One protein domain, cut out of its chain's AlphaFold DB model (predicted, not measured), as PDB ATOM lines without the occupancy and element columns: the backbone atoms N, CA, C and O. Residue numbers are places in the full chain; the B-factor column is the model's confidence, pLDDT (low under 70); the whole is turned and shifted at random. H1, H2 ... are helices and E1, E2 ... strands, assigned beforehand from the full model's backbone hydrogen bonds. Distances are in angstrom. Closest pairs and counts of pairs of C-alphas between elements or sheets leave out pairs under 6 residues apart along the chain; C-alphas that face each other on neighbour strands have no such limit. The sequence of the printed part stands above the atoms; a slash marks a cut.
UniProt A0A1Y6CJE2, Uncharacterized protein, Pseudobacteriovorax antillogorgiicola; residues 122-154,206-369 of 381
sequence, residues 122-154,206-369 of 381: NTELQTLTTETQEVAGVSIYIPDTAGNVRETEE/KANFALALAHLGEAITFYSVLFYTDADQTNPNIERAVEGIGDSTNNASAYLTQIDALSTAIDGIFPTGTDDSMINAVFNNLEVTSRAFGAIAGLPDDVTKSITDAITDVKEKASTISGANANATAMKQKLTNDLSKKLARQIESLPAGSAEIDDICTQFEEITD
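Overview. This is residues 122 to 154 and 206 to 369 of the 381 residues of an uncharacterized protein of Pseudobacteriovorax antillogorgiicola (UniProt A0A1Y6CJE2). The domain is a long rod made of two groups of helices set end to end: H3, H6 and H7 side by side in one half, H6 touching both others, and a bundle of H4, H5, H8 and H9 in the other. A small hairpin of strands, E1 and E2, packs on H4 and H5 on the side away from H8 and H9, while short H1 sits by the end of H3 and short H2 by the start of H6. You will find 197 printed residues, mostly helix, in the order H1 E1 E2 H2 H3 H4 H5 H6 H7 H8 H9, with one antiparallel sheet, E1 - E2. The whole is only just loose, close to compact, with a radius of gyration of the C-alphas of 19.7 A and spans of 71 by 33 by 32 A.

Arrangement. Start at H1, residues 122 to 127. E1, residues 129 to 135, and E2, residues 138 to 143, form an antiparallel hairpin; look for N 133 and O 140, 2.8 A apart, within hydrogen-bond range. H2 is residues 146 to 151. After the cut, H3, residues 206 to 226, is close to H1 but not clearly touching, the closest C-alphas being Leu 125 and Val 225, 5.9 A. H4, residues 237 to 247, and H5, residues 252 to 269, form a helical hairpin, closest at C-alphas 245 and 255, 6.5 A. The closest C-alphas of E1 and H5 are Val 135 and Gln 258, 5.5 A. H6, residues 278 to 295, touches H3, opposite ways at a shallow tilt of 23 degrees, closest at C-alphas 212 and 289, 4.1 A. H7, residues 301 to 319, makes a helical hairpin with H6, closest at C-alphas 290 and 308, 5.7 A; H3 and H7 are apart. H8, residues 327 to 347, and H9, residues 356 to 368, complete an up-and-down bundle with H4 and H5, each running against the one before. Every O i to N i+4 pair is within hydrogen-bond range in H1, H2, H3, H5, H6, H7, H8 and H9; in H4, 5 of 7 are.

Along the chain. Find C-alpha 122 at (-27.054, -29.450, 23.926), where H1 begins. H3 runs 30.3 A from C-alpha 206 at (-42.631, -21.825, 50.736); H8 runs 29.5 A and H5 25.6 A. H9 ends at C-alpha 368, (-24.758, 0.723, 11.135).

Size, cuts and confidence. The C-alphas farthest apart, Gly 298 and Gly 353, are 71.8 A apart. Residues 155 to 205 are not printed; C-alphas 154 and 206 are 28.3 A apart across this cut. Of the links printed whole, none is long. Mean pLDDT of the printed part is 76.7; 58 residues are under 70, among them residues 302 to 344.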
ATOM      1  N   ASN A 122     -27.035 -29.930  25.318       83.06
ATOM      2  CA  ASN A 122     -27.054 -29.450  23.926       83.06
ATOM      3  C   ASN A 122     -28.324 -29.859  23.152       83.06
ATOM      4  O   ASN A 122     -28.678 -29.198  22.183       83.06
ATOM      5  N   THR A 123     -29.002 -30.942  23.554       86.94
ATOM      6  CA  THR A 123     -30.310 -31.314  22.993       86.94
ATOM      7  C   THR A 123     -31.407 -30.378  23.493       86.94
ATOM      8  O   THR A 123     -32.243 -29.977  22.696       86.94
ATOM      9  N   GLU A 124     -31.360 -29.978  24.766       88.25
ATOM     10  CA  GLU A 124     -32.266 -28.964  25.318       88.25
ATOM     11  C   GLU A 124     -32.022 -27.600  24.660       88.25
ATOM     12  O   GLU A 124     -32.961 -26.952  24.232       88.25
ATOM     13  N   LEU A 125     -30.763 -27.182  24.479       87.50
ATOM     14  CA  LEU A 125     -30.452 -25.931  23.778       87.50
ATOM     15  C   LEU A 125     -31.095 -25.881  22.383       87.50
ATOM     16  O   LEU A 125     -31.581 -24.831  21.991       87.50
ATOM     17  N   GLN A 126     -31.161 -27.008  21.668       89.00
ATOM     18  CA  GLN A 126     -31.798 -27.079  20.349       89.00
ATOM     19  C   GLN A 126     -33.332 -26.952  20.401       89.00
ATOM     20  O   GLN A 126     -33.900 -26.381  19.473       89.00
ATOM     21  N   THR A 127     -34.006 -27.418  21.462       92.31
ATOM     22  CA  THR A 127     -35.467 -27.227  21.635       92.31
ATOM     23  C   THR A 127     -35.844 -25.813  22.080       92.31
ATOM     24  O   THR A 127     -37.013 -25.447  22.055       92.31
ATOM     25  N   LEU A 128     -34.859 -24.994  22.455       92.69
ATOM     26  CA  LEU A 128     -35.028 -23.593  22.851       92.69
ATOM     27  C   LEU A 128     -34.761 -22.610  21.688       92.69
ATOM     28  O   LEU A 128     -34.679 -21.399  21.909       92.69
ATOM     29  N   THR A 129     -34.554 -23.116  20.466       91.50
ATOM     30  CA  THR A 129     -34.002 -22.347  19.336       91.50
ATOM     31  C   THR A 129     -34.788 -22.550  18.048       91.50
ATOM     32  O   THR A 129     -35.157 -23.672  17.710       91.50
ATOM     33  N   THR A 130     -34.998 -21.468  17.298       90.56
ATOM     34  CA  THR A 130     -35.709 -21.486  16.007       90.56
ATOM     35  C   THR A 130     -34.831 -21.987  14.866       90.56
ATOM     36  O   THR A 130     -35.292 -22.725  13.994       90.56
ATOM     37  N   GLU A 131     -33.560 -21.583  14.855       91.00
ATOM     38  CA  GLU A 131     -32.609 -21.929  13.805       91.00
ATOM     39  C   GLU A 131     -31.152 -21.941  14.294       91.00
ATOM     40  O   GLU A 131     -30.817 -21.528  15.405       91.00
ATOM     41  N   THR A 132     -30.263 -22.458  13.446       91.19
ATOM     42  CA  THR A 132     -28.812 -22.452  13.658       91.19
ATOM     43  C   THR A 132     -28.142 -21.747  12.487       91.19
ATOM     44  O   THR A 132     -28.277 -22.183  11.341       91.19
ATOM     45  N   GLN A 133     -27.384 -20.693  12.774       89.88
ATOM     46  CA  GLN A 133     -26.634 -19.920  11.795       89.88
ATOM     47  C   GLN A 133     -25.136 -20.221  11.902       89.88
ATOM     48  O   GLN A 133     -24.545 -20.141  12.973       89.88
ATOM     49  N   GLU A 134     -24.501 -20.572  10.786       91.81
ATOM     50  CA  GLU A 134     -23.059 -20.842  10.731       91.81
ATOM     51  C   GLU A 134     -22.278 -19.559  10.431       91.81
ATOM     52  O   GLU A 134     -22.396 -18.991   9.344       91.81
ATOM     53  N   VAL A 135     -21.431 -19.130  11.368       87.62
ATOM     54  CA  VAL A 135     -20.612 -17.917  11.243       87.62
ATOM     55  C   VAL A 135     -19.142 -18.276  11.429       87.62
ATOM     56  O   VAL A 135     -18.729 -18.743  12.484       87.62
ATOM     57  N   ALA A 136     -18.335 -18.084  10.381       87.31
ATOM     58  CA  ALA A 136     -16.911 -18.453  10.353       87.31
ATOM     59  C   ALA A 136     -16.606 -19.921  10.761       87.31
ATOM     60  O   ALA A 136     -15.501 -20.232  11.202       87.31
ATOM     61  N   GLY A 137     -17.568 -20.837  10.579       87.81
ATOM     62  CA  GLY A 137     -17.458 -22.247  10.988       87.81
ATOM     63  C   GLY A 137     -17.745 -22.502  12.472       87.81
ATOM     64  O   GLY A 137     -17.377 -23.559  12.988       87.81
ATOM     65  N   VAL A 138     -18.357 -21.532  13.153       88.75
ATOM     66  CA  VAL A 138     -18.950 -21.667  14.481       88.75
ATOM     67  C   VAL A 138     -20.467 -21.626  14.319       88.75
ATOM     68  O   VAL A 138     -21.014 -20.640  13.820       88.75
ATOM     69  N   SER A 139     -21.150 -22.677  14.770       91.00
ATOM     70  CA  SER A 139     -22.604 -22.669  14.906       91.00
ATOM     71  C   SER A 139     -23.004 -21.630  15.954       91.00
ATOM     72  O   SER A 139     -22.447 -21.635  17.057       91.00
ATOM     73  N   ILE A 140     -23.982 -20.786  15.622       88.94
ATOM     74  CA  ILE A 140     -24.688 -19.870  16.520       88.94
ATOM     75  C   ILE A 140     -26.168 -20.266  16.542       88.94
ATOM     76  O   ILE A 140     -26.812 -20.340  15.497       88.94
ATOM     77  N   TYR A 141     -26.709 -20.526  17.724       90.94
ATOM     78  CA  TYR A 141     -28.118 -20.827  17.926       90.94
ATOM     79  C   TYR A 141     -28.940 -19.552  18.099       90.94
ATOM     80  O   TYR A 141     -28.574 -18.675  18.883       90.94
ATOM     81  N   ILE A 142     -30.055 -19.466  17.374       91.19
ATOM     82  CA  ILE A 142     -30.985 -18.341  17.452       91.19
ATOM     83  C   ILE A 142     -32.132 -18.739  18.387       91.19
ATOM     84  O   ILE A 142     -32.848 -19.693  18.069       91.19
ATOM     85  N   PRO A 143     -32.302 -18.082  19.549       91.62
ATOM     86  CA  PRO A 143     -33.353 -18.432  20.495       91.62
ATOM     87  C   PRO A 143     -34.738 -18.240  19.871       91.62
ATOM     88  O   PRO A 143     -34.942 -17.371  19.023       91.62
ATOM     89  N   ASP A 144     -35.700 -19.047  20.305       92.94
ATOM     90  CA  ASP A 144     -37.117 -18.751  20.076       92.94
ATOM     91  C   ASP A 144     -37.621 -17.695  21.085       92.94
ATOM     92  O   ASP A 144     -36.893 -17.264  21.989       92.94
ATOM     93  N   THR A 145     -38.858 -17.228  20.933       90.56
ATOM     94  CA  THR A 145     -39.484 -16.319  21.900       90.56
ATOM     95  C   THR A 145     -39.818 -17.061  23.195       90.56
ATOM     96  O   THR A 145     -40.036 -18.275  23.204       90.56
ATOM     97  N   ALA A 146     -39.840 -16.347  24.320       91.44
ATOM     98  CA  ALA A 146     -40.047 -16.982  25.618       91.44
ATOM     99  C   ALA A 146     -41.448 -17.607  25.737       91.44
ATOM    100  O   ALA A 146     -41.573 -18.700  26.284       91.44
ATOM    101  N   GLY A 147     -42.479 -16.953  25.193       90.94
ATOM    102  CA  GLY A 147     -43.838 -17.474  25.070       90.94
ATOM    103  C   GLY A 147     -43.892 -18.765  24.257       90.94
ATOM    104  O   GLY A 147     -44.343 -19.778  24.785       90.94
ATOM    105  N   ASN A 148     -43.338 -18.777  23.037       91.69
ATOM    106  CA  ASN A 148     -43.297 -19.977  22.191       91.69
ATOM    107  C   ASN A 148     -42.684 -21.176  22.937       91.69
ATOM    108  O   ASN A 148     -43.287 -22.245  22.994       91.69
ATOM    109  N   VAL A 149     -41.521 -20.995  23.572       93.06
ATOM    110  CA  VAL A 149     -40.842 -22.072  24.318       93.06
ATOM    111  C   VAL A 149     -41.669 -22.588  25.501       93.06
ATOM    112  O   VAL A 149     -41.632 -23.780  25.808       93.06
ATOM    113  N   ARG A 150     -42.411 -21.708  26.184       93.12
ATOM    114  CA  ARG A 150     -43.301 -22.097  27.291       93.12
ATOM    115  C   ARG A 150     -44.535 -22.860  26.800       93.12
ATOM    116  O   ARG A 150     -45.027 -23.711  27.535       93.12
ATOM    117  N   GLU A 151     -45.015 -22.579  25.587       88.56
ATOM    118  CA  GLU A 151     -46.196 -23.216  24.987       88.56
ATOM    119  C   GLU A 151     -45.923 -24.574  24.317       88.56
ATOM    120  O   GLU A 151     -46.803 -25.434  24.315       88.56
ATOM    121  N   THR A 152     -44.749 -24.792  23.710       82.62
ATOM    122  CA  THR A 152     -44.534 -25.951  22.814       82.62
ATOM    123  C   THR A 152     -44.335 -27.296  23.522       82.62
ATOM    124  O   THR A 152     -44.363 -28.330  22.858       82.62
ATOM    125  N   GLU A 153     -44.110 -27.306  24.841       84.69
ATOM    126  CA  GLU A 153     -43.690 -28.476  25.647       84.69
ATOM    127  C   GLU A 153     -42.396 -29.184  25.160       84.69
ATOM    128  O   GLU A 153     -41.989 -30.195  25.740       84.69
ATOM    129  N   GLU A 154     -41.707 -28.663  24.133       89.38
ATOM    130  CA  GLU A 154     -40.503 -29.282  23.554       89.38
ATOM    131  C   GLU A 154     -39.304 -29.224  24.514       89.38
ATOM    132  O   GLU A 154     -38.543 -30.189  24.623       89.38
ATOM    133  N   LYS A 206     -42.831 -20.737  51.704       92.88
ATOM    134  CA  LYS A 206     -42.631 -21.825  50.736       92.88
ATOM    135  C   LYS A 206     -43.048 -21.388  49.323       92.88
ATOM    136  O   LYS A 206     -42.288 -21.592  48.387       92.88
ATOM    137  N   ALA A 207     -44.210 -20.741  49.180       94.88
ATOM    138  CA  ALA A 207     -44.722 -20.274  47.888       94.88
ATOM    139  C   ALA A 207     -43.775 -19.253  47.224       94.88
ATOM    140  O   ALA A 207     -43.328 -19.464  46.101       94.88
ATOM    141  N   ASN A 208     -43.390 -18.193  47.944       93.69
ATOM    142  CA  ASN A 208     -42.440 -17.193  47.442       93.69
ATOM    143  C   ASN A 208     -41.061 -17.815  47.126       93.69
ATOM    144  O   ASN A 208     -40.444 -17.448  46.132       93.69
ATOM    145  N   PHE A 209     -40.579 -18.781  47.921       91.75
ATOM    146  CA  PHE A 209     -39.317 -19.481  47.633       91.75
ATOM    147  C   PHE A 209     -39.399 -20.331  46.361       91.75
ATOM    148  O   PHE A 209     -38.486 -20.297  45.539       91.75
ATOM    149  N   ALA A 210     -40.492 -21.072  46.176       93.88
ATOM    150  CA  ALA A 210     -40.696 -21.898  44.996       93.88
ATOM    151  C   ALA A 210     -40.867 -21.047  43.720       93.88
ATOM    152  O   ALA A 210     -40.251 -21.361  42.705       93.88
ATOM    153  N   LEU A 211     -41.588 -19.915  43.789       95.25
ATOM    154  CA  LEU A 211     -41.649 -18.936  42.692       95.25
ATOM    155  C   LEU A 211     -40.250 -18.403  42.348       95.25
ATOM    156  O   LEU A 211     -39.865 -18.381  41.179       95.25
ATOM    157  N   ALA A 212     -39.467 -18.016  43.361       91.38
ATOM    158  CA  ALA A 212     -38.115 -17.511  43.153       91.38
ATOM    159  C   ALA A 212     -37.207 -18.544  42.465       91.38
ATOM    160  O   ALA A 212     -36.449 -18.186  41.568       91.38
ATOM    161  N   LEU A 213     -37.306 -19.826  42.838       91.62
ATOM    162  CA  LEU A 213     -36.570 -20.904  42.173       91.62
ATOM    163  C   LEU A 213     -37.050 -21.166  40.741       91.62
ATOM    164  O   LEU A 213     -36.210 -21.422  39.883       91.62
ATOM    165  N   ALA A 214     -38.356 -21.092  40.464       94.94
ATOM    166  CA  ALA A 214     -38.894 -21.358  39.129       94.94
ATOM    167  C   ALA A 214     -38.409 -20.318  38.111       94.94
ATOM    168  O   ALA A 214     -37.854 -20.674  37.071       94.94
ATOM    169  N   HIS A 215     -38.526 -19.030  38.450       94.12
ATOM    170  CA  HIS A 215     -38.011 -17.962  37.597       94.12
ATOM    171  C   HIS A 215     -36.481 -17.969  37.519       94.12
ATOM    172  O   HIS A 215     -35.939 -17.763  36.435       94.12
ATOM    173  N   LEU A 216     -35.761 -18.247  38.613       89.00
ATOM    174  CA  LEU A 216     -34.301 -18.364  38.563       89.00
ATOM    175  C   LEU A 216     -33.862 -19.505  37.634       89.00
ATOM    176  O   LEU A 216     -32.945 -19.319  36.838       89.00
ATOM    177  N   GLY A 217     -34.537 -20.653  37.702       90.12
ATOM    178  CA  GLY A 217     -34.312 -21.788  36.815       90.12
ATOM    179  C   GLY A 217     -34.532 -21.429  35.348       90.12
ATOM    180  O   GLY A 217     -33.624 -21.599  34.537       90.12
ATOM    181  N   GLU A 218     -35.689 -20.849  35.018       93.50
ATOM    182  CA  GLU A 218     -36.004 -20.418  33.651       93.50
ATOM    183  C   GLU A 218     -35.009 -19.353  33.145       93.50
ATOM    184  O   GLU A 218     -34.509 -19.460  32.026       93.50
ATOM    185  N   ALA A 219     -34.632 -18.374  33.979       89.56
ATOM    186  CA  ALA A 219     -33.609 -17.380  33.645       89.56
ATOM    187  C   ALA A 219     -32.248 -18.010  33.321       89.56
ATOM    188  O   ALA A 219     -31.555 -17.533  32.426       89.56
ATOM    189  N   ILE A 220     -31.848 -19.060  34.040       85.56
ATOM    190  CA  ILE A 220     -30.571 -19.745  33.812       85.56
ATOM    191  C   ILE A 220     -30.638 -20.605  32.550       85.56
ATOM    192  O   ILE A 220     -29.695 -20.572  31.758       85.56
ATOM    193  N   THR A 221     -31.746 -21.307  32.305       90.06
ATOM    194  CA  THR A 221     -31.969 -22.057  31.058       90.06
ATOM    195  C   THR A 221     -31.913 -21.134  29.841       90.06
ATOM    196  O   THR A 221     -31.146 -21.384  28.916       90.06
ATOM    197  N   PHE A 222     -32.627 -20.008  29.876       90.62
ATOM    198  CA  PHE A 222     -32.601 -19.000  28.814       90.62
ATOM    199  C   PHE A 222     -31.222 -18.337  28.656       90.62
ATOM    200  O   PHE A 222     -30.710 -18.233  27.543       90.62
ATOM    201  N   TYR A 223     -30.553 -17.964  29.752       84.50
ATOM    202  CA  TYR A 223     -29.177 -17.447  29.705       84.50
ATOM    203  C   TYR A 223     -28.200 -18.453  29.071       84.50
ATOM    204  O   TYR A 223     -27.294 -18.054  28.338       84.50
ATOM    205  N   SER A 224     -28.408 -19.751  29.309       84.38
ATOM    206  CA  SER A 224     -27.584 -20.821  28.740       84.38
ATOM    207  C   SER A 224     -27.700 -20.902  27.219       84.38
ATOM    208  O   SER A 224     -26.717 -21.263  26.588       84.38
ATOM    209  N   VAL A 225     -28.831 -20.512  26.618       85.81
ATOM    210  CA  VAL A 225     -28.982 -20.388  25.153       85.81
ATOM    211  C   VAL A 225     -28.245 -19.158  24.628       85.81
ATOM    212  O   VAL A 225     -27.519 -19.249  23.644       85.81
ATOM    213  N   LEU A 226     -28.377 -18.013  25.303       79.88
ATOM    214  CA  LEU A 226     -27.782 -16.743  24.860       79.88
ATOM    215  C   LEU A 226     -26.239 -16.747  24.906       79.88
ATOM    216  O   LEU A 226     -25.599 -16.041  24.127       79.88
ATOM    217  N   PHE A 227     -25.636 -17.525  25.814       77.56
ATOM    218  CA  PHE A 227     -24.187 -17.524  26.074       77.56
ATOM    219  C   PHE A 227     -23.547 -18.923  26.062       77.56
ATOM    220  O   PHE A 227     -22.549 -19.152  26.748       77.56
ATOM    221  N   TYR A 228     -24.099 -19.859  25.287       82.00
ATOM    222  CA  TYR A 228     -23.580 -21.227  25.219       82.00
ATOM    223  C   TYR A 228     -22.142 -21.328  24.674       82.00
ATOM    224  O   TYR A 228     -21.652 -20.485  23.912       82.00
ATOM    225  N   THR A 229     -21.486 -22.422  25.056       78.62
ATOM    226  CA  THR A 229     -20.105 -22.775  24.704       78.62
ATOM    227  C   THR A 229     -20.037 -24.223  24.222       78.62
ATOM    228  O   THR A 229     -20.547 -25.114  24.902       78.62
ATOM    229  N   ASP A 230     -19.352 -24.491  23.108       78.88
ATOM    230  CA  ASP A 230     -19.024 -25.874  22.723       78.88
ATOM    231  C   ASP A 230     -18.170 -26.572  23.808       78.88
ATOM    232  O   ASP A 230     -17.363 -25.935  24.485       78.88
ATOM    233  N   ALA A 231     -18.281 -27.900  23.917       66.38
ATOM    234  CA  ALA A 231     -17.795 -28.720  25.043       66.38
ATOM    235  C   ALA A 231     -16.271 -28.719  25.343       66.38
ATOM    236  O   ALA A 231     -15.841 -29.379  26.287       66.38
ATOM    237  N   ASP A 232     -15.460 -27.991  24.571       72.94
ATOM    238  CA  ASP A 232     -14.003 -27.858  24.734       72.94
ATOM    239  C   ASP A 232     -13.544 -26.378  24.743       72.94
ATOM    240  O   ASP A 232     -12.365 -26.087  24.526       72.94
ATOM    241  N   GLN A 233     -14.464 -25.417  24.904       73.94
ATOM    242  CA  GLN A 233     -14.224 -23.989  24.659       73.94
ATOM    243  C   GLN A 233     -14.498 -23.123  25.895       73.94
ATOM    244  O   GLN A 233     -15.425 -23.381  26.655       73.94
ATOM    245  N   THR A 234     -13.698 -22.070  26.089       70.75
ATOM    246  CA  THR A 234     -13.830 -21.143  27.234       70.75
ATOM    247  C   THR A 234     -14.656 -19.896  26.938       70.75
ATOM    248  O   THR A 234     -15.074 -19.217  27.873       70.75
ATOM    249  N   ASN A 235     -14.844 -19.568  25.658       71.50
ATOM    250  CA  ASN A 235     -15.490 -18.339  25.201       71.50
ATOM    251  C   ASN A 235     -16.845 -18.696  24.561       71.50
ATOM    252  O   ASN A 235     -16.890 -19.686  23.818       71.50
ATOM    253  N   PRO A 236     -17.919 -17.914  24.786       79.50
ATOM    254  CA  PRO A 236     -19.212 -18.106  24.129       79.50
ATOM    255  C   PRO A 236     -19.101 -18.189  22.603       79.50
ATOM    256  O   PRO A 236     -18.257 -17.527  21.991       79.50
ATOM    257  N   ASN A 237     -19.984 -18.959  21.965       81.44
ATOM    258  CA  ASN A 237     -19.918 -19.183  20.517       81.44
ATOM    259  C   ASN A 237     -20.021 -17.882  19.696       81.44
ATOM    260  O   ASN A 237     -19.338 -17.753  18.681       81.44
ATOM    261  N   ILE A 238     -20.765 -16.877  20.170       80.50
ATOM    262  CA  ILE A 238     -20.831 -15.555  19.528       80.50
ATOM    263  C   ILE A 238     -19.487 -14.798  19.566       80.50
ATOM    264  O   ILE A 238     -19.108 -14.166  18.581       80.50
ATOM    265  N   GLU A 239     -18.713 -14.910  20.651       77.50
ATOM    266  CA  GLU A 239     -17.371 -14.314  20.740       77.50
ATOM    267  C   GLU A 239     -16.389 -15.045  19.817       77.50
ATOM    268  O   GLU A 239     -15.628 -14.411  19.085       77.50
ATOM    269  N   ARG A 240     -16.466 -16.382  19.770       83.25
ATOM    270  CA  ARG A 240     -15.649 -17.219  18.875       83.25
ATOM    271  C   ARG A 240     -15.935 -16.950  17.398       83.25
ATOM    272  O   ARG A 240     -15.006 -16.911  16.596       83.25
ATOM    273  N   ALA A 241     -17.194 -16.711  17.033       84.31
ATOM    274  CA  ALA A 241     -17.572 -16.283  15.689       84.31
ATOM    275  C   ALA A 241     -16.961 -14.909  15.340       84.31
ATOM    276  O   ALA A 241     -16.342 -14.748  14.286       84.31
ATOM    277  N   VAL A 242     -17.045 -13.939  16.260       78.75
ATOM    278  CA  VAL A 242     -16.411 -12.610  16.138       78.75
ATOM    279  C   VAL A 242     -14.881 -12.697  16.002       78.75
ATOM    280  O   VAL A 242     -14.274 -11.849  15.335       78.75
ATOM    281  N   GLU A 243     -14.239 -13.685  16.630       79.69
ATOM    282  CA  GLU A 243     -12.809 -13.982  16.479       79.69
ATOM    283  C   GLU A 243     -12.499 -14.610  15.111       79.69
ATOM    284  O   GLU A 243     -11.683 -14.053  14.375       79.69
ATOM    285  N   GLY A 244     -13.191 -15.689  14.723       82.62
ATOM    286  CA  GLY A 244     -12.957 -16.426  13.469       82.62
ATOM    287  C   GLY A 244     -13.190 -15.604  12.195       82.62
ATOM    288  O   GLY A 244     -12.493 -15.786  11.195       82.62
ATOM    289  N   ILE A 245     -14.094 -14.622  12.240       79.06
ATOM    290  CA  ILE A 245     -14.254 -13.611  11.179       79.06
ATOM    291  C   ILE A 245     -12.937 -12.859  10.910       79.06
ATOM    292  O   ILE A 245     -12.599 -12.574   9.760       79.06
ATOM    293  N   GLY A 246     -12.153 -12.578  11.958       68.06
ATOM    294  CA  GLY A 246     -10.876 -11.863  11.867       68.06
ATOM    295  C   GLY A 246      -9.780 -12.604  11.093       68.06
ATOM    296  O   GLY A 246      -8.863 -11.961  10.582       68.06
ATOM    297  N   ASP A 247      -9.894 -13.925  10.937       67.12
ATOM    298  CA  ASP A 247      -8.947 -14.739  10.166       67.12
ATOM    299  C   ASP A 247      -9.301 -14.806   8.663       67.12
ATOM    300  O   ASP A 247      -8.469 -15.188   7.833       67.12
ATOM    301  N   SER A 248     -10.505 -14.366   8.272       60.69
ATOM    302  CA  SER A 248     -11.017 -14.419   6.888       60.69
ATOM    303  C   SER A 248     -10.588 -13.234   5.999       60.69
ATOM    304  O   SER A 248     -11.023 -13.121   4.853       60.69
ATOM    305  N   THR A 249      -9.700 -12.363   6.489       61.00
ATOM    306  CA  THR A 249      -9.330 -11.048   5.904       61.00
ATOM    307  C   THR A 249      -8.799 -11.055   4.464       61.00
ATOM    308  O   THR A 249      -8.761 -10.009   3.822       61.00
ATOM    309  N   ASN A 250      -8.412 -12.211   3.918       68.88
ATOM    310  CA  ASN A 250      -7.851 -12.331   2.563       68.88
ATOM    311  C   ASN A 250      -8.906 -12.417   1.437       68.88
ATOM    312  O   ASN A 250      -8.533 -12.549   0.271       68.88
ATOM    313  N   ASN A 251     -10.203 -12.394   1.760       78.19
ATOM    314  CA  ASN A 251     -11.295 -12.376   0.785       78.19
ATOM    315  C   ASN A 251     -12.424 -11.470   1.297       78.19
ATOM    316  O   ASN A 251     -13.166 -11.856   2.200       78.19
ATOM    317  N   ALA A 252     -12.556 -10.281   0.700       69.56
ATOM    318  CA  ALA A 252     -13.558  -9.286   1.071       69.56
ATOM    319  C   ALA A 252     -14.988  -9.848   1.033       69.56
ATOM    320  O   ALA A 252     -15.708  -9.746   2.019       69.56
ATOM    321  N   SER A 253     -15.371 -10.515  -0.058       75.12
ATOM    322  CA  SER A 253     -16.712 -11.095  -0.214       75.12
ATOM    323  C   SER A 253     -17.016 -12.163   0.844       75.12
ATOM    324  O   SER A 253     -18.104 -12.160   1.413       75.12
ATOM    325  N   ALA A 254     -16.054 -13.036   1.169       78.19
ATOM    326  CA  ALA A 254     -16.247 -14.048   2.211       78.19
ATOM    327  C   ALA A 254     -16.346 -13.435   3.617       78.19
ATOM    328  O   ALA A 254     -17.147 -13.900   4.424       78.19
ATOM    329  N   TYR A 255     -15.560 -12.392   3.899       75.62
ATOM    330  CA  TYR A 255     -15.649 -11.639   5.148       75.62
ATOM    331  C   TYR A 255     -17.026 -10.975   5.288       75.62
ATOM    332  O   TYR A 255     -17.702 -11.195   6.286       75.62
ATOM    333  N   LEU A 256     -17.489 -10.263   4.254       71.75
ATOM    334  CA  LEU A 256     -18.819  -9.644   4.203       71.75
ATOM    335  C   LEU A 256     -19.955 -10.646   4.460       71.75
ATOM    336  O   LEU A 256     -20.812 -10.404   5.301       71.75
ATOM    337  N   THR A 257     -19.932 -11.819   3.818       82.75
ATOM    338  CA  THR A 257     -20.938 -12.868   4.075       82.75
ATOM    339  C   THR A 257     -20.945 -13.345   5.533       82.75
ATOM    340  O   THR A 257     -22.009 -13.636   6.071       82.75
ATOM    341  N   GLN A 258     -19.789 -13.426   6.200       82.56
ATOM    342  CA  GLN A 258     -19.738 -13.817   7.615       82.56
ATOM    343  C   GLN A 258     -20.185 -12.684   8.553       82.56
ATOM    344  O   GLN A 258     -20.772 -12.958   9.595       82.56
ATOM    345  N   ILE A 259     -19.917 -11.428   8.190       76.50
ATOM    346  CA  ILE A 259     -20.362 -10.237   8.922       76.50
ATOM    347  C   ILE A 259     -21.895 -10.114   8.878       76.50
ATOM    348  O   ILE A 259     -22.513  -9.933   9.923       76.50
ATOM    349  N   ASP A 260     -22.499 -10.270   7.699       78.81
ATOM    350  CA  ASP A 260     -23.954 -10.283   7.487       78.81
ATOM    351  C   ASP A 260     -24.639 -11.425   8.263       78.81
ATOM    352  O   ASP A 260     -25.603 -11.211   9.003       78.81
ATOM    353  N   ALA A 261     -24.061 -12.632   8.201       85.12
ATOM    354  CA  ALA A 261     -24.533 -13.774   8.979       85.12
ATOM    355  C   ALA A 261     -24.422 -13.540  10.498       85.12
ATOM    356  O   ALA A 261     -25.322 -13.907  11.245       85.12
ATOM    357  N   LEU A 262     -23.353 -12.889  10.972       82.50
ATOM    358  CA  LEU A 262     -23.233 -12.515  12.381       82.50
ATOM    359  C   LEU A 262     -24.247 -11.437  12.782       82.50
ATOM    360  O   LEU A 262     -24.804 -11.519  13.872       82.50
ATOM    361  N   SER A 263     -24.493 -10.437  11.932       78.88
ATOM    362  CA  SER A 263     -25.483  -9.388  12.200       78.88
ATOM    363  C   SER A 263     -26.894  -9.970  12.290       78.88
ATOM    364  O   SER A 263     -27.626  -9.657  13.223       78.88
ATOM    365  N   THR A 264     -27.241 -10.882  11.377       83.81
ATOM    366  CA  THR A 264     -28.495 -11.651  11.423       83.81
ATOM    367  C   THR A 264     -28.614 -12.433  12.734       83.81
ATOM    368  O   THR A 264     -29.641 -12.357  13.407       83.81
ATOM    369  N   ALA A 265     -27.540 -13.113  13.153       84.62
ATOM    370  CA  ALA A 265     -27.542 -13.876  14.395       84.62
ATOM    371  C   ALA A 265     -27.695 -12.985  15.642       84.62
ATOM    372  O   ALA A 265     -28.457 -13.313  16.548       84.62
ATOM    373  N   ILE A 266     -27.015 -11.836  15.682       80.12
ATOM    374  CA  ILE A 266     -27.155 -10.828  16.747       80.12
ATOM    375  C   ILE A 266     -28.601 -10.332  16.833       80.12
ATOM    376  O   ILE A 266     -29.138 -10.228  17.933       80.12
ATOM    377  N   ASP A 267     -29.239 -10.065  15.696       79.06
ATOM    378  CA  ASP A 267     -30.617  -9.575  15.635       79.06
ATOM    379  C   ASP A 267     -31.640 -10.621  16.092       79.06
ATOM    380  O   ASP A 267     -32.617 -10.268  16.754       79.06
ATOM    381  N   GLY A 268     -31.395 -11.900  15.798       81.81
ATOM    382  CA  GLY A 268     -32.205 -13.013  16.294       81.81
ATOM    383  C   GLY A 268     -32.020 -13.294  17.792       81.81
ATOM    384  O   GLY A 268     -32.987 -13.607  18.481       81.81
ATOM    385  N   ILE A 269     -30.802 -13.138  18.327       80.56
ATOM    386  CA  ILE A 269     -30.507 -13.326  19.762       80.56
ATOM    387  C   ILE A 269     -30.993 -12.133  20.602       80.56
ATOM    388  O   ILE A 269     -31.463 -12.304  21.730       80.56
ATOM    389  N   PHE A 270     -30.898 -10.918  20.057       78.06
ATOM    390  CA  PHE A 270     -31.216  -9.663  20.738       78.06
ATOM    391  C   PHE A 270     -32.282  -8.851  19.976       78.06
ATOM    392  O   PHE A 270     -32.023  -7.703  19.596       78.06
ATOM    393  N   PRO A 271     -33.497  -9.395  19.764       76.12
ATOM    394  CA  PRO A 271     -34.531  -8.702  19.012       76.12
ATOM    395  C   PRO A 271     -35.008  -7.467  19.786       76.12
ATOM    396  O   PRO A 271     -35.460  -7.534  20.927       76.12
ATOM    397  N   THR A 272     -34.906  -6.304  19.145       64.44
ATOM    398  CA  THR A 272     -35.113  -4.988  19.775       64.44
ATOM    399  C   THR A 272     -36.563  -4.498  19.736       64.44
ATOM    400  O   THR A 272     -36.835  -3.349  20.075       64.44
ATOM    401  N   GLY A 273     -37.488  -5.330  19.245       66.69
ATOM    402  CA  GLY A 273     -38.885  -4.966  18.981       66.69
ATOM    403  C   GLY A 273     -39.920  -5.957  19.515       66.69
ATOM    404  O   GLY A 273     -41.090  -5.836  19.157       66.69
ATOM    405  N   THR A 274     -39.510  -6.935  20.328       72.06
ATOM    406  CA  THR A 274     -40.402  -7.939  20.923       72.06
ATOM    407  C   THR A 274     -40.225  -7.996  22.440       72.06
ATOM    408  O   THR A 274     -39.162  -8.350  22.952       72.06
ATOM    409  N   ASP A 275     -41.294  -7.679  23.175       74.75
ATOM    410  CA  ASP A 275     -41.308  -7.794  24.640       74.75
ATOM    411  C   ASP A 275     -41.059  -9.251  25.080       74.75
ATOM    412  O   ASP A 275     -40.337  -9.477  26.046       74.75
ATOM    413  N   ASP A 276     -41.551 -10.224  24.302       83.00
ATOM    414  CA  ASP A 276     -41.416 -11.676  24.513       83.00
ATOM    415  C   ASP A 276     -40.039 -12.267  24.119       83.00
ATOM    416  O   ASP A 276     -39.875 -13.470  23.915       83.00
ATOM    417  N   SER A 277     -39.008 -11.433  23.967       87.25
ATOM    418  CA  SER A 277     -37.659 -11.935  23.691       87.25
ATOM    419  C   SER A 277     -37.108 -12.760  24.861       87.25
ATOM    420  O   SER A 277     -37.297 -12.419  26.032       87.25
ATOM    421  N   MET A 278     -36.358 -13.826  24.557       88.19
ATOM    422  CA  MET A 278     -35.751 -14.681  25.585       88.19
ATOM    423  C   MET A 278     -34.837 -13.888  26.541       88.19
ATOM    424  O   MET A 278     -34.820 -14.146  27.744       88.19
ATOM    425  N   ILE A 279     -34.144 -12.853  26.047       83.69
ATOM    426  CA  ILE A 279     -33.352 -11.938  26.882       83.69
ATOM    427  C   ILE A 279     -34.215 -11.062  27.810       83.69
ATOM    428  O   ILE A 279     -33.853 -10.885  28.977       83.69
ATOM    429  N   ASN A 280     -35.360 -10.543  27.355       82.56
ATOM    430  CA  ASN A 280     -36.280  -9.816  28.237       82.56
ATOM    431  C   ASN A 280     -36.853 -10.749  29.308       82.56
ATOM    432  O   ASN A 280     -36.878 -10.385  30.484       82.56
ATOM    433  N   ALA A 281     -37.205 -11.984  28.939       88.38
ATOM    434  CA  ALA A 281     -37.648 -12.994  29.890       88.38
ATOM    435  C   ALA A 281     -36.588 -13.299  30.964       88.38
ATOM    436  O   ALA A 281     -36.942 -13.359  32.139       88.38
ATOM    437  N   VAL A 282     -35.292 -13.380  30.624       86.25
ATOM    438  CA  VAL A 282     -34.205 -13.483  31.624       86.25
ATOM    439  C   VAL A 282     -34.259 -12.330  32.635       86.25
ATOM    440  O   VAL A 282     -34.180 -12.573  33.840       86.25
ATOM    441  N   PHE A 283     -34.427 -11.078  32.195       83.88
ATOM    442  CA  PHE A 283     -34.482  -9.937  33.119       83.88
ATOM    443  C   PHE A 283     -35.752  -9.902  33.969       83.88
ATOM    444  O   PHE A 283     -35.656  -9.616  35.167       83.88
ATOM    445  N   ASN A 284     -36.902 -10.228  33.378       87.06
ATOM    446  CA  ASN A 284     -38.189 -10.306  34.070       87.06
ATOM    447  C   ASN A 284     -38.135 -11.399  35.147       87.06
ATOM    448  O   ASN A 284     -38.418 -11.144  36.316       87.06
ATOM    449  N   ASN A 285     -37.638 -12.583  34.795       89.81
ATOM    450  CA  ASN A 285     -37.444 -13.697  35.715       89.81
ATOM    451  C   ASN A 285     -36.500 -13.361  36.876       89.81
ATOM    452  O   ASN A 285     -36.803 -13.650  38.036       89.81
ATOM    453  N   LEU A 286     -35.359 -12.725  36.600       84.81
ATOM    454  CA  LEU A 286     -34.433 -12.305  37.654       84.81
ATOM    455  C   LEU A 286     -35.041 -11.219  38.551       84.81
ATOM    456  O   LEU A 286     -34.780 -11.198  39.754       84.81
ATOM    457  N   GLU A 287     -35.892 -10.346  38.008       85.00
ATOM    458  CA  GLU A 287     -36.656  -9.408  38.825       85.00
ATOM    459  C   GLU A 287     -37.618 -10.118  39.774       85.00
ATOM    460  O   GLU A 287     -37.567  -9.865  40.979       85.00
ATOM    461  N   VAL A 288     -38.434 -11.035  39.252       90.62
ATOM    462  CA  VAL A 288     -39.383 -11.835  40.040       90.62
ATOM    463  C   VAL A 288     -38.646 -12.626  41.110       90.62
ATOM    464  O   VAL A 288     -39.040 -12.598  42.268       90.62
ATOM    465  N   THR A 289     -37.512 -13.236  40.764       88.50
ATOM    466  CA  THR A 289     -36.632 -13.931  41.712       88.50
ATOM    467  C   THR A 289     -36.244 -13.017  42.880       88.50
ATOM    468  O   THR A 289     -36.421 -13.390  44.041       88.50
ATOM    469  N   SER A 290     -35.774 -11.791  42.609       83.31
ATOM    470  CA  SER A 290     -35.417 -10.840  43.675       83.31
ATOM    471  C   SER A 290     -36.633 -10.362  44.475       83.31
ATOM    472  O   SER A 290     -36.533 -10.223  45.696       83.31
ATOM    473  N   ARG A 291     -37.764 -10.086  43.814       88.31
ATOM    474  CA  ARG A 291     -39.015  -9.647  44.456       88.31
ATOM    475  C   ARG A 291     -39.563 -10.740  45.386       88.31
ATOM    476  O   ARG A 291     -39.891 -10.466  46.539       88.31
ATOM    477  N   ALA A 292     -39.579 -11.985  44.917       91.12
ATOM    478  CA  ALA A 292     -40.051 -13.159  45.636       91.12
ATOM    479  C   ALA A 292     -39.153 -13.521  46.832       91.12
ATOM    480  O   ALA A 292     -39.672 -13.684  47.935       91.12
ATOM    481  N   PHE A 293     -37.819 -13.537  46.685       85.88
ATOM    482  CA  PHE A 293     -36.923 -13.691  47.843       85.88
ATOM    483  C   PHE A 293     -37.113 -12.563  48.870       85.88
ATOM    484  O   PHE A 293     -37.184 -12.833  50.069       85.88
ATOM    485  N   GLY A 294     -37.279 -11.313  48.419       84.56
ATOM    486  CA  GLY A 294     -37.571 -10.169  49.289       84.56
ATOM    487  C   GLY A 294     -38.901 -10.262  50.054       84.56
ATOM    488  O   GLY A 294     -39.041  -9.641  51.107       84.56
ATOM    489  N   ALA A 295     -39.862 -11.058  49.570       89.56
ATOM    490  CA  ALA A 295     -41.148 -11.295  50.228       89.56
ATOM    491  C   ALA A 295     -41.100 -12.386  51.324       89.56
ATOM    492  O   ALA A 295     -42.048 -12.523  52.103       89.56
ATOM    493  N   ILE A 296     -40.014 -13.164  51.433       88.56
ATOM    494  CA  ILE A 296     -39.899 -14.237  52.433       88.56
ATOM    495  C   ILE A 296     -39.549 -13.648  53.805       88.56
ATOM    496  O   ILE A 296     -38.401 -13.328  54.119       88.56
ATOM    497  N   ALA A 297     -40.562 -13.550  54.667       84.94
ATOM    498  CA  ALA A 297     -40.394 -13.087  56.038       84.94
ATOM    499  C   ALA A 297     -39.412 -13.969  56.833       84.94
ATOM    500  O   ALA A 297     -39.584 -15.183  56.936       84.94
ATOM    501  N   GLY A 298     -38.419 -13.336  57.464       79.25
ATOM    502  CA  GLY A 298     -37.455 -14.007  58.339       79.25
ATOM    503  C   GLY A 298     -36.190 -14.528  57.653       79.25
ATOM    504  O   GLY A 298     -35.353 -15.108  58.347       79.25
ATOM    505  N   LEU A 299     -36.002 -14.297  56.345       74.38
ATOM    506  CA  LEU A 299     -34.670 -14.428  55.752       74.38
ATOM    507  C   LEU A 299     -33.695 -13.426  56.401       74.38
ATOM    508  O   LEU A 299     -34.079 -12.279  56.640       74.38
ATOM    509  N   PRO A 300     -32.442 -13.827  56.684       73.94
ATOM    510  CA  PRO A 300     -31.404 -12.901  57.119       73.94
ATOM    511  C   PRO A 300     -31.130 -11.820  56.062       73.94
ATOM    512  O   PRO A 300     -30.984 -12.134  54.878       73.94
ATOM    513  N   ASP A 301     -31.018 -10.559  56.495       71.31
ATOM    514  CA  ASP A 301     -30.792  -9.402  55.612       71.31
ATOM    515  C   ASP A 301     -29.566  -9.582  54.702       71.31
ATOM    516  O   ASP A 301     -29.559  -9.099  53.574       71.31
ATOM    517  N   ASP A 302     -28.525 -10.275  55.172       61.22
ATOM    518  CA  ASP A 302     -27.302 -10.576  54.427       61.22
ATOM    519  C   ASP A 302     -27.509 -11.614  53.315       61.22
ATOM    520  O   ASP A 302     -26.899 -11.485  52.254       61.22
ATOM    521  N   VAL A 303     -28.406 -12.587  53.505       61.09
ATOM    522  CA  VAL A 303     -28.781 -13.562  52.467       61.09
ATOM    523  C   VAL A 303     -29.613 -12.879  51.388       61.09
ATOM    524  O   VAL A 303     -29.247 -12.928  50.213       61.09
ATOM    525  N   THR A 304     -30.685 -12.181  51.779       62.19
ATOM    526  CA  THR A 304     -31.543 -11.441  50.840       62.19
ATOM    527  C   THR A 304     -30.727 -10.405  50.075       62.19
ATOM    528  O   THR A 304     -30.793 -10.351  48.850       62.19
ATOM    529  N   LYS A 305     -29.868  -9.648  50.773       64.62
ATOM    530  CA  LYS A 305     -28.958  -8.703  50.132       64.62
ATOM    531  C   LYS A 305     -27.967  -9.390  49.197       64.62
ATOM    532  O   LYS A 305     -27.758  -8.871  48.116       64.62
ATOM    533  N   SER A 306     -27.364 -10.526  49.552       59.50
ATOM    534  CA  SER A 306     -26.426 -11.199  48.642       59.50
ATOM    535  C   SER A 306     -27.102 -11.681  47.355       59.50
ATOM    536  O   SER A 306     -26.455 -11.697  46.311       59.50
ATOM    537  N   ILE A 307     -28.378 -12.071  47.420       61.00
ATOM    538  CA  ILE A 307     -29.168 -12.464  46.249       61.00
ATOM    539  C   ILE A 307     -29.534 -11.228  45.420       61.00
ATOM    540  O   ILE A 307     -29.291 -11.212  44.216       61.00
ATOM    541  N   THR A 308     -30.052 -10.169  46.052       64.12
ATOM    542  CA  THR A 308     -30.374  -8.911  45.366       64.12
ATOM    543  C   THR A 308     -29.130  -8.252  44.774       64.12
ATOM    544  O   THR A 308     -29.179  -7.866  43.620       64.12
ATOM    545  N   ASP A 309     -28.002  -8.178  45.485       65.56
ATOM    546  CA  ASP A 309     -26.737  -7.637  44.968       65.56
ATOM    547  C   ASP A 309     -26.224  -8.471  43.777       65.56
ATOM    548  O   ASP A 309     -25.702  -7.900  42.824       65.56
ATOM    549  N   ALA A 310     -26.397  -9.801  43.779       61.38
ATOM    550  CA  ALA A 310     -26.027 -10.654  42.645       61.38
ATOM    551  C   ALA A 310     -26.961 -10.460  41.437       61.38
ATOM    552  O   ALA A 310     -26.485 -10.340  40.312       61.38
ATOM    553  N   ILE A 311     -28.276 -10.380  41.655       64.06
ATOM    554  CA  ILE A 311     -29.267 -10.096  40.604       64.06
ATOM    555  C   ILE A 311     -29.082  -8.679  40.051       64.06
ATOM    556  O   ILE A 311     -29.140  -8.477  38.840       64.06
ATOM    557  N   THR A 312     -28.814  -7.707  40.921       66.75
ATOM    558  CA  THR A 312     -28.462  -6.341  40.546       66.75
ATOM    559  C   THR A 312     -27.143  -6.317  39.796       66.75
ATOM    560  O   THR A 312     -27.088  -5.620  38.805       66.75
ATOM    561  N   ASP A 313     -26.125  -7.109  40.141       61.12
ATOM    562  CA  ASP A 313     -24.893  -7.219  39.344       61.12
ATOM    563  C   ASP A 313     -25.122  -7.907  37.980       61.12
ATOM    564  O   ASP A 313     -24.509  -7.494  37.000       61.12
ATOM    565  N   VAL A 314     -26.042  -8.878  37.851       60.75
ATOM    566  CA  VAL A 314     -26.465  -9.408  36.532       60.75
ATOM    567  C   VAL A 314     -27.147  -8.314  35.713       60.75
ATOM    568  O   VAL A 314     -26.766  -8.061  34.569       60.75
ATOM    569  N   LYS A 315     -28.146  -7.648  36.306       60.91
ATOM    570  CA  LYS A 315     -28.887  -6.549  35.683       60.91
ATOM    571  C   LYS A 315     -27.981  -5.366  35.362       60.91
ATOM    572  O   LYS A 315     -28.156  -4.775  34.308       60.91
ATOM    573  N   GLU A 316     -27.005  -5.051  36.209       61.34
ATOM    574  CA  GLU A 316     -26.022  -3.988  36.006       61.34
ATOM    575  C   GLU A 316     -25.005  -4.385  34.946       61.34
ATOM    576  O   GLU A 316     -24.701  -3.566  34.095       61.34
ATOM    577  N   LYS A 317     -24.523  -5.631  34.896       56.41
ATOM    578  CA  LYS A 317     -23.649  -6.088  33.804       56.41
ATOM    579  C   LYS A 317     -24.372  -6.042  32.467       56.41
ATOM    580  O   LYS A 317     -23.833  -5.468  31.524       56.41
ATOM    581  N   ALA A 318     -25.614  -6.510  32.403       49.03
ATOM    582  CA  ALA A 318     -26.478  -6.277  31.251       49.03
ATOM    583  C   ALA A 318     -26.706  -4.777  30.976       49.03
ATOM    584  O   ALA A 318     -26.609  -4.344  29.831       49.03
ATOM    585  N   SER A 319     -26.911  -3.952  32.009       43.41
ATOM    586  CA  SER A 319     -27.120  -2.505  31.870       43.41
ATOM    587  C   SER A 319     -25.835  -1.683  31.687       43.41
ATOM    588  O   SER A 319     -25.918  -0.489  31.408       43.41
ATOM    589  N   THR A 320     -24.651  -2.291  31.758       40.97
ATOM    590  CA  THR A 320     -23.405  -1.750  31.192       40.97
ATOM    591  C   THR A 320     -23.311  -2.034  29.687       40.97
ATOM    592  O   THR A 320     -22.294  -1.727  29.064       40.97
ATOM    593  N   ILE A 321     -24.374  -2.618  29.106       42.44
ATOM    594  CA  ILE A 321     -24.489  -3.057  27.714       42.44
ATOM    595  C   ILE A 321     -25.927  -2.869  27.102       42.44
ATOM    596  O   ILE A 321     -26.276  -3.613  26.205       42.44
ATOM    597  N   SER A 322     -26.850  -1.940  27.428       34.72
ATOM    598  CA  SER A 322     -26.964  -0.929  28.490       34.72
ATOM    599  C   SER A 322     -28.377  -0.277  28.647       34.72
ATOM    600  O   SER A 322     -28.600   0.830  28.153       34.72
ATOM    601  N   GLY A 323     -29.312  -0.891  29.392       31.52
ATOM    602  CA  GLY A 323     -30.577  -0.293  29.900       31.52
ATOM    603  C   GLY A 323     -31.850  -1.113  29.595       31.52
ATOM    604  O   GLY A 323     -31.932  -1.710  28.543       31.52
ATOM    605  N   ALA A 324     -32.881  -1.172  30.451       37.19
ATOM    606  CA  ALA A 324     -34.092  -1.977  30.155       37.19
ATOM    607  C   ALA A 324     -34.810  -1.518  28.858       37.19
ATOM    608  O   ALA A 324     -34.879  -0.320  28.590       37.19
ATOM    609  N   ASN A 325     -35.244  -2.466  28.011       44.12
ATOM    610  CA  ASN A 325     -35.625  -2.302  26.585       44.12
ATOM    611  C   ASN A 325     -34.566  -1.647  25.652       44.12
ATOM    612  O   ASN A 325     -34.609  -1.798  24.433       44.12
ATOM    613  N   ALA A 326     -33.527  -1.024  26.208       47.50
ATOM    614  CA  ALA A 326     -32.280  -0.687  25.527       47.50
ATOM    615  C   ALA A 326     -31.210  -1.804  25.620       47.50
ATOM    616  O   ALA A 326     -30.119  -1.618  25.104       47.50
ATOM    617  N   ASN A 327     -31.473  -2.946  26.270       47.50
ATOM    618  CA  ASN A 327     -30.445  -3.935  26.636       47.50
ATOM    619  C   ASN A 327     -30.062  -4.755  25.407       47.50
ATOM    620  O   ASN A 327     -28.899  -4.788  25.025       47.50
ATOM    621  N   ALA A 328     -31.060  -5.339  24.739       50.19
ATOM    622  CA  ALA A 328     -30.893  -5.948  23.427       50.19
ATOM    623  C   ALA A 328     -30.336  -4.922  22.422       50.19
ATOM    624  O   ALA A 328     -29.310  -5.156  21.790       50.19
ATOM    625  N   THR A 329     -30.940  -3.730  22.376       52.06
ATOM    626  CA  THR A 329     -30.582  -2.637  21.459       52.06
ATOM    627  C   THR A 329     -29.142  -2.159  21.608       52.06
ATOM    628  O   THR A 329     -28.471  -1.960  20.605       52.06
ATOM    629  N   ALA A 330     -28.634  -1.999  22.829       53.97
ATOM    630  CA  ALA A 330     -27.275  -1.534  23.082       53.97
ATOM    631  C   ALA A 330     -26.250  -2.678  23.120       53.97
ATOM    632  O   ALA A 330     -25.076  -2.429  22.845       53.97
ATOM    633  N   MET A 331     -26.664  -3.930  23.355       55.53
ATOM    634  CA  MET A 331     -25.802  -5.093  23.139       55.53
ATOM    635  C   MET A 331     -25.558  -5.280  21.646       55.53
ATOM    636  O   MET A 331     -24.395  -5.317  21.233       55.53
ATOM    637  N   LYS A 332     -26.630  -5.233  20.842       63.25
ATOM    638  CA  LYS A 332     -26.574  -5.060  19.388       63.25
ATOM    639  C   LYS A 332     -25.696  -3.861  19.030       63.25
ATOM    640  O   LYS A 332     -24.667  -4.057  18.402       63.25
ATOM    641  N   GLN A 333     -25.984  -2.651  19.517       62.66
ATOM    642  CA  GLN A 333     -25.213  -1.449  19.165       62.66
ATOM    643  C   GLN A 333     -23.726  -1.551  19.543       62.66
ATOM    644  O   GLN A 333     -22.882  -1.046  18.807       62.66
ATOM    645  N   LYS A 334     -23.353  -2.205  20.652       62.38
ATOM    646  CA  LYS A 334     -21.949  -2.448  21.022       62.38
ATOM    647  C   LYS A 334     -21.284  -3.441  20.067       62.38
ATOM    648  O   LYS A 334     -20.179  -3.167  19.600       62.38
ATOM    649  N   LEU A 335     -21.954  -4.555  19.767       64.31
ATOM    650  CA  LEU A 335     -21.486  -5.553  18.805       64.31
ATOM    651  C   LEU A 335     -21.345  -4.923  17.413       64.31
ATOM    652  O   LEU A 335     -20.240  -4.916  16.882       64.31
ATOM    653  N   THR A 336     -22.391  -4.273  16.896       64.88
ATOM    654  CA  THR A 336     -22.400  -3.430  15.689       64.88
ATOM    655  C   THR A 336     -21.246  -2.429  15.675       64.88
ATOM    656  O   THR A 336     -20.535  -2.328  14.678       64.88
ATOM    657  N   ASN A 337     -20.995  -1.712  16.774       65.69
ATOM    658  CA  ASN A 337     -19.897  -0.747  16.866       65.69
ATOM    659  C   ASN A 337     -18.514  -1.399  16.724       65.69
ATOM    660  O   ASN A 337     -17.640  -0.852  16.051       65.69
ATOM    661  N   ASP A 338     -18.277  -2.539  17.371       64.81
ATOM    662  CA  ASP A 338     -16.992  -3.239  17.284       64.81
ATOM    663  C   ASP A 338     -16.829  -3.983  15.944       64.81
ATOM    664  O   ASP A 338     -15.721  -4.026  15.399       64.81
ATOM    665  N   LEU A 339     -17.933  -4.453  15.356       65.69
ATOM    666  CA  LEU A 339     -18.030  -4.996  13.999       65.69
ATOM    667  C   LEU A 339     -17.669  -3.925  12.958       65.69
ATOM    668  O   LEU A 339     -16.758  -4.118  12.157       65.69
ATOM    669  N   SER A 340     -18.284  -2.745  13.058       66.00
ATOM    670  CA  SER A 340     -18.045  -1.596  12.176       66.00
ATOM    671  C   SER A 340     -16.619  -1.058  12.304       66.00
ATOM    672  O   SER A 340     -15.994  -0.724  11.302       66.00
ATOM    673  N   LYS A 341     -16.027  -1.045  13.511       69.12
ATOM    674  CA  LYS A 341     -14.600  -0.708  13.700       69.12
ATOM    675  C   LYS A 341     -13.659  -1.719  13.042       69.12
ATOM    676  O   LYS A 341     -12.597  -1.319  12.566       69.12
ATOM    677  N   LYS A 342     -13.994  -3.017  13.045       67.56
ATOM    678  CA  LYS A 342     -13.225  -4.046  12.320       67.56
ATOM    679  C   LYS A 342     -13.378  -3.863  10.806       67.56
ATOM    680  O   LYS A 342     -12.367  -3.797  10.113       67.56
ATOM    681  N   LEU A 343     -14.612  -3.686  10.329       66.06
ATOM    682  CA  LEU A 343     -14.963  -3.438   8.926       66.06
ATOM    683  C   LEU A 343     -14.233  -2.200   8.371       66.06
ATOM    684  O   LEU A 343     -13.543  -2.306   7.362       66.06
ATOM    685  N   ALA A 344     -14.259  -1.071   9.091       68.31
ATOM    686  CA  ALA A 344     -13.536   0.156   8.742       68.31
ATOM    687  C   ALA A 344     -12.026  -0.066   8.547       68.31
ATOM    688  O   ALA A 344     -11.473   0.317   7.521       68.31
ATOM    689  N   ARG A 345     -11.358  -0.754   9.485       73.12
ATOM    690  CA  ARG A 345      -9.920  -1.074   9.362       73.12
ATOM    691  C   ARG A 345      -9.607  -1.981   8.174       73.12
ATOM    692  O   ARG A 345      -8.487  -1.953   7.672       73.12
ATOM    693  N   GLN A 346     -10.559  -2.816   7.763       69.12
ATOM    694  CA  GLN A 346     -10.390  -3.695   6.613       69.12
ATOM    695  C   GLN A 346     -10.563  -2.929   5.298       69.12
ATOM    696  O   GLN A 346      -9.763  -3.135   4.390       69.12
ATOM    697  N   ILE A 347     -11.503  -1.981   5.230       69.31
ATOM    698  CA  ILE A 347     -11.644  -1.030   4.114       69.31
ATOM    699  C   ILE A 347     -10.356  -0.211   3.945       69.31
ATOM    700  O   ILE A 347      -9.767  -0.226   2.868       69.31
ATOM    701  N   GLU A 348      -9.842   0.375   5.036       75.88
ATOM    702  CA  GLU A 348      -8.557   1.102   5.077       75.88
ATOM    703  C   GLU A 348      -7.346   0.236   4.641       75.88
ATOM    704  O   GLU A 348      -6.274   0.764   4.333       75.88
ATOM    705  N   SER A 349      -7.481  -1.098   4.627       75.69
ATOM    706  CA  SER A 349      -6.424  -2.035   4.213       75.69
ATOM    707  C   SER A 349      -6.479  -2.442   2.734       75.69
ATOM    708  O   SER A 349      -5.516  -3.028   2.229       75.69
ATOM    709  N   LEU A 350      -7.576  -2.138   2.029       73.44
ATOM    710  CA  LEU A 350      -7.767  -2.520   0.630       73.44
ATOM    711  C   LEU A 350      -7.088  -1.547  -0.351       73.44
ATOM    712  O   LEU A 350      -6.888  -0.368  -0.051       73.44
ATOM    713  N   PRO A 351      -6.716  -2.004  -1.563       76.88
ATOM    714  CA  PRO A 351      -6.172  -1.120  -2.586       76.88
ATOM    715  C   PRO A 351      -7.232  -0.122  -3.071       76.88
ATOM    716  O   PRO A 351      -8.269  -0.522  -3.596       76.88
ATOM    717  N   ALA A 352      -6.937   1.177  -2.972       76.06
ATOM    718  CA  ALA A 352      -7.837   2.241  -3.421       76.06
ATOM    719  C   ALA A 352      -8.370   2.003  -4.851       76.06
ATOM    720  O   ALA A 352      -7.594   1.848  -5.802       76.06
ATOM    721  N   GLY A 353      -9.698   2.005  -4.997       71.06
ATOM    722  CA  GLY A 353     -10.389   1.731  -6.261       71.06
ATOM    723  C   GLY A 353     -10.606   0.245  -6.583       71.06
ATOM    724  O   GLY A 353     -10.917  -0.076  -7.733       71.06
ATOM    725  N   SER A 354     -10.446  -0.673  -5.624       75.62
ATOM    726  CA  SER A 354     -10.966  -2.039  -5.761       75.62
ATOM    727  C   SER A 354     -12.495  -2.027  -5.810       75.62
ATOM    728  O   SER A 354     -13.119  -1.406  -4.957       75.62
ATOM    729  N   ALA A 355     -13.093  -2.778  -6.740       74.88
ATOM    730  CA  ALA A 355     -14.552  -2.915  -6.854       74.88
ATOM    731  C   ALA A 355     -15.223  -3.478  -5.582       74.88
ATOM    732  O   ALA A 355     -16.413  -3.297  -5.386       74.88
ATOM    733  N   GLU A 356     -14.443  -4.128  -4.715       70.50
ATOM    734  CA  GLU A 356     -14.886  -4.639  -3.416       70.50
ATOM    735  C   GLU A 356     -15.212  -3.513  -2.414       70.50
ATOM    736  O   GLU A 356     -15.958  -3.758  -1.478       70.50
ATOM    737  N   ILE A 357     -14.704  -2.282  -2.596       75.12
ATOM    738  CA  ILE A 357     -14.982  -1.160  -1.676       75.12
ATOM    739  C   ILE A 357     -16.469  -0.790  -1.697       75.12
ATOM    740  O   ILE A 357     -17.056  -0.682  -0.626       75.12
ATOM    741  N   ASP A 358     -17.092  -0.670  -2.873       77.06
ATOM    742  CA  ASP A 358     -18.504  -0.270  -3.002       77.06
ATOM    743  C   ASP A 358     -19.450  -1.266  -2.288       77.06
ATOM    744  O   ASP A 358     -20.352  -0.860  -1.547       77.06
ATOM    745  N   ASP A 359     -19.201  -2.573  -2.446       73.50
ATOM    746  CA  ASP A 359     -19.959  -3.643  -1.775       73.50
ATOM    747  C   ASP A 359     -19.763  -3.599  -0.245       73.50
ATOM    748  O   ASP A 359     -20.722  -3.732   0.517       73.50
ATOM    749  N   ILE A 360     -18.526  -3.373   0.222       71.19
ATOM    750  CA  ILE A 360     -18.224  -3.273   1.655       71.19
ATOM    751  C   ILE A 360     -18.850  -2.013   2.277       71.19
ATOM    752  O   ILE A 360     -19.377  -2.081   3.387       71.19
ATOM    753  N   CYS A 361     -18.795  -0.871   1.591       75.38
ATOM    754  CA  CYS A 361     -19.398   0.377   2.057       75.38
ATOM    755  C   CYS A 361     -20.921   0.246   2.176       75.38
ATOM    756  O   CYS A 361     -21.487   0.704   3.164       75.38
ATOM    757  N   THR A 362     -21.566  -0.451   1.234       78.56
ATOM    758  CA  THR A 362     -23.005  -0.752   1.305       78.56
ATOM    759  C   THR A 362     -23.339  -1.551   2.569       78.56
ATOM    760  O   THR A 362     -24.188  -1.128   3.348       78.56
ATOM    761  N   GLN A 363     -22.609  -2.640   2.850       68.81
ATOM    762  CA  GLN A 363     -22.824  -3.393   4.092       68.81
ATOM    763  C   GLN A 363     -22.487  -2.585   5.351       68.81
ATOM    764  O   GLN A 363     -23.155  -2.739   6.366       68.81
ATOM    765  N   PHE A 364     -21.475  -1.711   5.318       69.94
ATOM    766  CA  PHE A 364     -21.173  -0.826   6.446       69.94
ATOM    767  C   PHE A 364     -22.370   0.080   6.780       69.94
ATOM    768  O   PHE A 364     -22.695   0.251   7.957       69.94
ATOM    769  N   GLU A 365     -23.049   0.632   5.772       75.50
ATOM    770  CA  GLU A 365     -24.271   1.425   5.964       75.50
ATOM    771  C   GLU A 365     -25.441   0.573   6.488       75.50
ATOM    772  O   GLU A 365     -26.115   0.997   7.424       75.50
ATOM    773  N   GLU A 366     -25.637  -0.641   5.962       73.44
ATOM    774  CA  GLU A 366     -26.684  -1.575   6.417       73.44
ATOM    775  C   GLU A 366     -26.482  -2.018   7.880       73.44
ATOM    776  O   GLU A 366     -27.415  -1.973   8.679       73.44
ATOM    777  N   ILE A 367     -25.252  -2.375   8.267       65.62
ATOM    778  CA  ILE A 367     -24.887  -2.809   9.629       65.62
ATOM    779  C   ILE A 367     -25.021  -1.673  10.646       65.62
ATOM    780  O   ILE A 367     -25.392  -1.910  11.797       65.62
ATOM    781  N   THR A 368     -24.668  -0.446  10.250       68.94
ATOM    782  CA  THR A 368     -24.758   0.723  11.135       68.94
ATOM    783  C   THR A 368     -26.162   1.315  11.208       68.94
ATOM    784  O   THR A 368     -26.397   2.118  12.107       68.94
ATOM    785  N   ASP A 369     -27.080   0.961  10.297       70.88
ATOM    786  CA  ASP A 369     -28.420   1.564  10.146       70.88
ATOM    787  C   ASP A 369     -28.379   3.112  10.161       70.88
ATOM    788  O   ASP A 369     -29.234   3.806  10.715       70.88
TER     789      ASP A 369